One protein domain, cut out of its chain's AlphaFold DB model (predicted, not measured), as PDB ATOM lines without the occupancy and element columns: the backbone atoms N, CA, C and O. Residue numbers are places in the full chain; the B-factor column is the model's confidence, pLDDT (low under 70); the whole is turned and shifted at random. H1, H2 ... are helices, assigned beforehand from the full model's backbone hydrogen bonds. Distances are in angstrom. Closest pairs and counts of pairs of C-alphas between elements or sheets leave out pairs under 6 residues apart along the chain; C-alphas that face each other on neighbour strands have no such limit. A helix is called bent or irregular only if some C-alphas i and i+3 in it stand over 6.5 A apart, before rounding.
ATOM      1  N   ARG A  42       0.651  22.002  44.136       86.75
ATOM      2  CA  ARG A  42       1.086  21.763  45.511       86.75
ATOM      3  C   ARG A  42       0.292  20.598  46.071       86.75
ATOM      4  O   ARG A  42      -0.932  20.631  46.034       86.75
ATOM      5  N   GLU A  43       0.978  19.590  46.587       87.56
ATOM      6  CA  GLU A  43       0.307  18.490  47.274       87.56
ATOM      7  C   GLU A  43      -0.359  18.984  48.566       87.56
ATOM      8  O   GLU A  43       0.130  19.906  49.229       87.56
ATOM      9  N   LYS A  44      -1.494  18.382  48.911       85.81
ATOM     10  CA  LYS A  44      -2.161  18.582  50.195       85.81
ATOM     11  C   LYS A  44      -1.181  18.342  51.353       85.81
ATOM     12  O   LYS A  44      -0.307  17.489  51.271       85.81
ATOM     13  N   ASP A  45      -1.308  19.132  52.416       85.88
ATOM     14  CA  ASP A  45      -0.445  19.095  53.610       85.88
ATOM     15  C   ASP A  45       1.032  19.513  53.394       85.88
ATOM     16  O   ASP A  45       1.810  19.577  54.353       85.88
ATOM     17  N   VAL A  46       1.429  19.899  52.171       85.38
ATOM     18  CA  VAL A  46       2.699  20.603  51.934       85.38
ATOM     19  C   VAL A  46       2.557  22.071  52.331       85.38
ATOM     20  O   VAL A  46       1.639  22.773  51.892       85.38
ATOM     21  N   ILE A  47       3.496  22.559  53.144       83.50
ATOM     22  CA  ILE A  47       3.478  23.940  53.638       83.50
ATOM     23  C   ILE A  47       3.638  24.923  52.468       83.50
ATOM     24  O   ILE A  47       4.493  24.774  51.592       83.50
ATOM     25  N   ALA A  48       2.789  25.951  52.463       78.00
ATOM     26  CA  ALA A  48       2.848  27.053  51.517       78.00
ATOM     27  C   ALA A  48       3.994  28.006  51.887       78.00
ATOM     28  O   ALA A  48       3.846  28.792  52.817       78.00
ATOM     29  N   GLU A  49       5.114  27.944  51.167       75.19
ATOM     30  CA  GLU A  49       6.235  28.872  51.355       75.19
ATOM     31  C   GLU A  49       6.752  29.411  50.020       75.19
ATOM     32  O   GLU A  49       6.922  28.665  49.046       75.19
ATOM     33  N   GLY A  50       7.046  30.713  49.985       77.75
ATOM     34  CA  GLY A  50       7.673  31.364  48.836       77.75
ATOM     35  C   GLY A  50       6.835  31.201  47.570       77.75
ATOM     36  O   GLY A  50       5.685  31.621  47.518       77.75
ATOM     37  N   ILE A  51       7.390  30.560  46.538       73.00
ATOM     38  CA  ILE A  51       6.687  30.365  45.259       73.00
ATOM     39  C   ILE A  51       5.414  29.508  45.384       73.00
ATOM     40  O   ILE A  51       4.545  29.581  44.519       73.00
ATOM     41  N   LEU A  52       5.290  28.728  46.468       68.81
ATOM     42  CA  LEU A  52       4.105  27.931  46.791       68.81
ATOM     43  C   LEU A  52       2.997  28.742  47.487       68.81
ATOM     44  O   LEU A  52       1.991  28.179  47.932       68.81
ATOM     45  N   GLU A  53       3.153  30.056  47.615       68.50
ATOM     46  CA  GLU A  53       2.068  30.942  48.012       68.50
ATOM     47  C   GLU A  53       1.200  31.303  46.800       68.50
ATOM     48  O   GLU A  53       1.683  31.610  45.705       68.50
ATOM     49  N   LYS A  54      -0.124  31.268  46.991       64.50
ATOM     50  CA  LYS A  54      -1.077  31.570  45.919       64.50
ATOM     51  C   LYS A  54      -0.863  33.006  45.426       64.50
ATOM     52  O   LYS A  54      -1.009  33.951  46.193       64.50
ATOM     53  N   GLY A  55      -0.583  33.161  44.131       60.81
ATOM     54  CA  GLY A  55      -0.519  34.462  43.454       60.81
ATOM     55  C   GLY A  55       0.881  35.024  43.193       60.81
ATOM     56  O   GLY A  55       0.981  36.006  42.464       60.81
ATOM     57  N   ILE A  56       1.957  34.405  43.696       57.41
ATOM     58  CA  ILE A  56       3.326  34.927  43.507       57.41
ATOM     59  C   ILE A  56       3.884  34.614  42.106       57.41
ATOM     60  O   ILE A  56       4.522  35.465  41.491       57.41
ATOM     61  N   ALA A  57       3.600  33.433  41.551       59.44
ATOM     62  CA  ALA A  57       4.166  32.989  40.271       59.44
ATOM     63  C   ALA A  57       3.390  33.450  39.013       59.44
ATOM     64  O   ALA A  57       3.736  33.054  37.904       59.44
ATOM     65  N   GLY A  58       2.315  34.238  39.148       57.88
ATOM     66  CA  GLY A  58       1.479  34.675  38.012       57.88
ATOM     67  C   GLY A  58       0.564  33.594  37.406       57.88
ATOM     68  O   GLY A  58      -0.247  33.885  36.522       57.88
ATOM     69  N   PHE A  59       0.637  32.365  37.921       61.16
ATOM     70  CA  PHE A  59      -0.225  31.242  37.561       61.16
ATOM     71  C   PHE A  59      -1.037  30.784  38.773       61.16
ATOM     72  O   PHE A  59      -0.590  30.878  39.917       61.16
ATOM     73  N   TYR A  60      -2.258  30.315  38.517       66.62
ATOM     74  CA  TYR A  60      -3.076  29.675  39.537       66.62
ATOM     75  C   TYR A  60      -2.419  28.344  39.921       66.62
ATOM     76  O   TYR A  60      -2.158  27.522  39.046       66.62
ATOM     77  N   MET A  61      -2.127  28.166  41.209       75.06
ATOM     78  CA  MET A  61      -1.511  26.953  41.740       75.06
ATOM     79  C   MET A  61      -2.565  26.179  42.543       75.06
ATOM     80  O   MET A  61      -2.832  26.540  43.698       75.06
ATOM     81  N   PRO A  62      -3.208  25.172  41.934       80.50
ATOM     82  CA  PRO A  62      -4.164  24.325  42.631       80.50
ATOM     83  C   PRO A  62      -3.474  23.480  43.704       80.50
ATOM     84  O   PRO A  62      -2.292  23.130  43.604       80.50
ATOM     85  N   GLU A  63      -4.253  23.140  44.724       82.88
ATOM     86  CA  GLU A  63      -3.877  22.113  45.685       82.88
ATOM     87  C   GLU A  63      -4.335  20.755  45.154       82.88
ATOM     88  O   GLU A  63      -5.455  20.618  44.664       82.88
ATOM     89  N   PHE A  64      -3.452  19.767  45.211       85.12
ATOM     90  CA  PHE A  64      -3.648  18.448  44.634       85.12
ATOM     91  C   PHE A  64      -3.640  17.395  45.740       85.12
ATOM     92  O   PHE A  64      -2.692  17.318  46.519       85.12
ATOM     93  N   ASP A  65      -4.685  16.572  45.798       88.62
ATOM     94  CA  ASP A  65      -4.747  15.403  46.677       88.62
ATOM     95  C   ASP A  65      -4.502  14.141  45.828       88.62
ATOM     96  O   ASP A  65      -5.389  13.741  45.063       88.62
ATOM     97  N   PRO A  66      -3.325  13.491  45.927       84.56
ATOM     98  CA  PRO A  66      -3.022  12.289  45.152       84.56
ATOM     99  C   PRO A  66      -4.021  11.161  45.418       84.56
ATOM    100  O   PRO A  66      -4.317  10.376  44.512       84.56
ATOM    101  N   SER A  67      -4.574  11.112  46.635       87.94
ATOM    102  CA  SER A  67      -5.530  10.090  47.059       87.94
ATOM    103  C   SER A  67      -6.903  10.257  46.407       87.94
ATOM    104  O   SER A  67      -7.668   9.296  46.371       87.94
ATOM    105  N   ASN A  68      -7.213  11.440  45.859       85.88
ATOM    106  CA  ASN A  68      -8.452  11.712  45.126       85.88
ATOM    107  C   ASN A  68      -8.210  12.403  43.766       85.88
ATOM    108  O   ASN A  68      -8.914  13.323  43.346       85.88
ATOM    109  N   SER A  69      -7.166  11.965  43.065       85.94
ATOM    110  CA  SER A  69      -6.709  12.599  41.825       85.94
ATOM    111  C   SER A  69      -7.662  12.417  40.635       85.94
ATOM    112  O   SER A  69      -7.807  13.326  39.819       85.94
ATOM    113  N   ILE A  70      -8.347  11.271  40.539       90.25
ATOM    114  CA  ILE A  70      -9.227  10.952  39.401       90.25
ATOM    115  C   ILE A  70     -10.421  11.904  39.316       90.25
ATOM    116  O   ILE A  70     -10.742  12.376  38.227       90.25
ATOM    117  N   GLU A  71     -11.061  12.202  40.448       89.69
ATOM    118  CA  GLU A  71     -12.189  13.135  40.495       89.69
ATOM    119  C   GLU A  71     -11.732  14.549  40.129       89.69
ATOM    120  O   GLU A  71     -12.382  15.226  39.332       89.69
ATOM    121  N   TYR A  72     -10.564  14.965  40.630       88.19
ATOM    122  CA  TYR A  72      -9.983  16.268  40.316       88.19
ATOM    123  C   TYR A  72      -9.720  16.451  38.813       88.19
ATOM    124  O   TYR A  72     -10.064  17.493  38.255       88.19
ATOM    125  N   PHE A  73      -9.206  15.433  38.116       90.88
ATOM    126  CA  PHE A  73      -8.960  15.505  36.666       90.88
ATOM    127  C   PHE A  73     -10.231  15.632  35.816       90.88
ATOM    128  O   PHE A  73     -10.152  15.993  34.643       90.88
ATOM    129  N   GLN A  74     -11.403  15.347  36.385       92.56
ATOM    130  CA  GLN A  74     -12.696  15.508  35.715       92.56
ATOM    131  C   GLN A  74     -13.324  16.886  35.966       92.56
ATOM    132  O   GLN A  74     -14.368  17.205  35.394       92.56
ATOM    133  N   THR A  75     -12.712  17.712  36.816       91.81
ATOM    134  CA  THR A  75     -13.235  19.038  37.144       91.81
ATOM    135  C   THR A  75     -13.051  20.037  35.999       91.81
ATOM    136  O   THR A  75     -12.146  19.935  35.161       91.81
ATOM    137  N   LEU A  76     -13.911  21.060  35.997       92.00
ATOM    138  CA  LEU A  76     -13.753  22.215  35.115       92.00
ATOM    139  C   LEU A  76     -12.445  22.960  35.414       92.00
ATOM    140  O   LEU A  76     -11.740  23.338  34.486       92.00
ATOM    141  N   GLU A  77     -12.097  23.090  36.697       88.75
ATOM    142  CA  GLU A  77     -10.856  23.720  37.156       88.75
ATOM    143  C   GLU A  77      -9.625  23.090  36.490       88.75
ATOM    144  O   GLU A  77      -8.823  23.799  35.883       88.75
ATOM    145  N   TRP A  78      -9.508  21.758  36.523       90.06
ATOM    146  CA  TRP A  78      -8.428  21.050  35.835       90.06
ATOM    147  C   TRP A  78      -8.393  21.373  34.338       90.06
ATOM    148  O   TRP A  78      -7.345  21.732  33.797       90.06
ATOM    149  N   SER A  79      -9.545  21.284  33.671       91.94
ATOM    150  CA  SER A  79      -9.655  21.525  32.229       91.94
ATOM    151  C   SER A  79      -9.229  22.947  31.845       91.94
ATOM    152  O   SER A  79      -8.488  23.133  30.878       91.94
ATOM    153  N   GLU A  80      -9.642  23.952  32.617       90.75
ATOM    154  CA  GLU A  80      -9.294  25.359  32.393       90.75
ATOM    155  C   GLU A  80      -7.805  25.634  32.630       90.75
ATOM    156  O   GLU A  80      -7.164  26.317  31.825       90.75
ATOM    157  N   ILE A  81      -7.231  25.076  33.703       89.38
ATOM    158  CA  ILE A  81      -5.800  25.203  34.013       89.38
ATOM    159  C   ILE A  81      -4.960  24.602  32.888       89.38
ATOM    160  O   ILE A  81      -4.028  25.248  32.402       89.38
ATOM    161  N   MET A  82      -5.311  23.394  32.442       91.44
ATOM    162  CA  MET A  82      -4.586  22.700  31.382       91.44
ATOM    163  C   MET A  82      -4.700  23.428  30.043       91.44
ATOM    164  O   MET A  82      -3.678  23.640  29.393       91.44
ATOM    165  N   ALA A  83      -5.898  23.881  29.657       91.56
ATOM    166  CA  ALA A  83      -6.096  24.643  28.422       91.56
ATOM    167  C   ALA A  83      -5.287  25.951  28.422       91.56
ATOM    168  O   ALA A  83      -4.643  26.309  27.431       91.56
ATOM    169  N   ARG A  84      -5.270  26.658  29.557       88.88
ATOM    170  CA  ARG A  84      -4.488  27.886  29.712       88.88
ATOM    171  C   ARG A  84      -2.985  27.609  29.621       88.88
ATOM    172  O   ARG A  84      -2.280  28.333  28.919       88.88
ATOM    173  N   TRP A  85      -2.492  26.580  30.309       89.25
ATOM    174  CA  TRP A  85      -1.081  26.197  30.253       89.25
ATOM    175  C   TRP A  85      -0.653  25.760  28.846       89.25
ATOM    176  O   TRP A  85       0.377  26.226  28.357       89.25
ATOM    177  N   GLU A  86      -1.471  24.959  28.155       91.75
ATOM    178  CA  GLU A  86      -1.232  24.561  26.764       91.75
ATOM    179  C   GLU A  86      -1.077  25.789  25.853       91.75
ATOM    180  O   GLU A  86      -0.140  25.858  25.054       91.75
ATOM    181  N   GLY A  87      -1.939  26.799  26.015       89.94
ATOM    182  CA  GLY A  87      -1.839  28.063  25.283       89.94
ATOM    183  C   GLY A  87      -0.488  28.761  25.477       89.94
ATOM    184  O   GLY A  87       0.122  29.224  24.508       89.94
ATOM    185  N   TYR A  88       0.037  28.782  26.707       87.25
ATOM    186  CA  TYR A  88       1.366  29.339  26.977       87.25
ATOM    187  C   TYR A  88       2.485  28.520  26.329       87.25
ATOM    188  O   TYR A  88       3.367  29.110  25.695       87.25
ATOM    189  N   VAL A  89       2.430  27.186  26.428       88.81
ATOM    190  CA  VAL A  89       3.399  26.269  25.801       88.81
ATOM    191  C   VAL A  89       3.440  26.458  24.288       88.81
ATOM    192  O   VAL A  89       4.523  26.593  23.711       88.81
ATOM    193  N   ARG A  90       2.269  26.533  23.648       88.56
ATOM    194  CA  ARG A  90       2.142  26.779  22.210       88.56
ATOM    195  C   ARG A  90       2.774  28.113  21.826       88.56
ATOM    196  O   ARG A  90       3.621  28.137  20.938       88.56
ATOM    197  N   SER A  91       2.481  29.184  22.568       86.19
ATOM    198  CA  SER A  91       3.051  30.507  22.282       86.19
ATOM    199  C   SER A  91       4.580  30.535  22.397       86.19
ATOM    200  O   SER A  91       5.247  31.178  21.591       86.19
ATOM    201  N   VAL A  92       5.159  29.834  23.379       82.31
ATOM    202  CA  VAL A  92       6.619  29.776  23.557       82.31
ATOM    203  C   VAL A  92       7.263  28.923  22.469       82.31
ATOM    204  O   VAL A  92       8.341  29.265  21.990       82.31
ATOM    205  N   THR A  93       6.597  27.853  22.038       75.12
ATOM    206  CA  THR A  93       7.053  27.009  20.924       75.12
ATOM    207  C   THR A  93       7.067  27.792  19.611       75.12
ATOM    208  O   THR A  93       8.077  27.798  18.913       75.12
ATOM    209  N   GLU A  94       5.989  28.519  19.315       74.94
ATOM    210  CA  GLU A  94       5.874  29.372  18.126       74.94
ATOM    211  C   GLU A  94       6.924  30.493  18.130       74.94
ATOM    212  O   GLU A  94       7.599  30.715  17.126       74.94
ATOM    213  N   LYS A  95       7.138  31.151  19.278       68.38
ATOM    214  CA  LYS A  95       8.123  32.237  19.420       68.38
ATOM    215  C   LYS A  95       9.576  31.760  19.398       68.38
ATOM    216  O   LYS A  95      10.436  32.493  18.928       68.38
ATOM    217  N   LYS A  96       9.879  30.544  19.865       60.94
ATOM    218  CA  LYS A  96      11.226  29.953  19.734       60.94
ATOM    219  C   LYS A  96      11.566  29.567  18.288       60.94
ATOM    220  O   LYS A  96      12.746  29.458  17.970       60.94
ATOM    221  N   GLY A  97      10.562  29.371  17.427       47.22
ATOM    222  CA  GLY A  97      10.725  29.077  15.997       47.22
ATOM    223  C   GLY A  97      10.754  30.305  15.078       47.22
ATOM    224  O   GLY A  97      11.001  30.148  13.884       47.22
ATOM    225  N   ALA A  98      10.523  31.506  15.609       46.22
ATOM    226  CA  ALA A  98      10.519  32.757  14.857       46.22
ATOM    227  C   ALA A  98      11.485  33.754  15.518       46.22
ATOM    228  O   ALA A  98      11.096  34.440  16.469       46.22
TER     229      ALA A  98
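AT A GLANCE: This is residues 42 to 98 of the 100 residues of an uncharacterized protein of Ktedonobacteria bacterium brp13 (UniProt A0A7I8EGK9). A wide loop of chain, residues 42 to 65, leads through the short helix H1 into one long helix, H2, whose residues 86 to 96 stick out as an arm. Residues 42 to 43 pair in parallel with residues 63 to 64, where the loop comes back on itself. The printed part has 57 residues, all helix in class, with H1 then H2 and no named strand; it is loose, with a radius of gyration of the C-alphas of 14.0 A, and spans 42 by 29 by 14 A.

IN THESE COORDINATES: Start at C-alpha 42 at (1.086, 21.763, 45.511) and go through residues 42 to 65, with no named element, to C-alpha 66 at (-3.022, 12.289, 45.152). There H1, residues 66 to 73, begins, 10.8 A long and irregular: C-alphas 67 and 70 are 8.5 A apart. H2, residues 76 to 96, runs 30.3 A to C-alpha 96 at (11.226, 29.953, 19.734).

HOW THE PARTS SIT: Look at Tyr 72 and Trp 78, the closest C-alphas of H1 and H2, 6.7 A apart: the helices are close but not clearly touching. Their lines are about perpendicular, at 80 degrees, after a tight link. In H2 every O i to N i+4 pair is within hydrogen-bond range; in H1 1 of 4 is, beside 2 of 5 O i to N i+3 pairs.

THE WHOLE: The C-alphas of Asp 45 and Ala 98, the two farthest apart, are 42.5 A apart. Residues 86 to 98 stand free. The printed part has no cut; pLDDT is under 70 at residues 52 to 60 and 95 to 98.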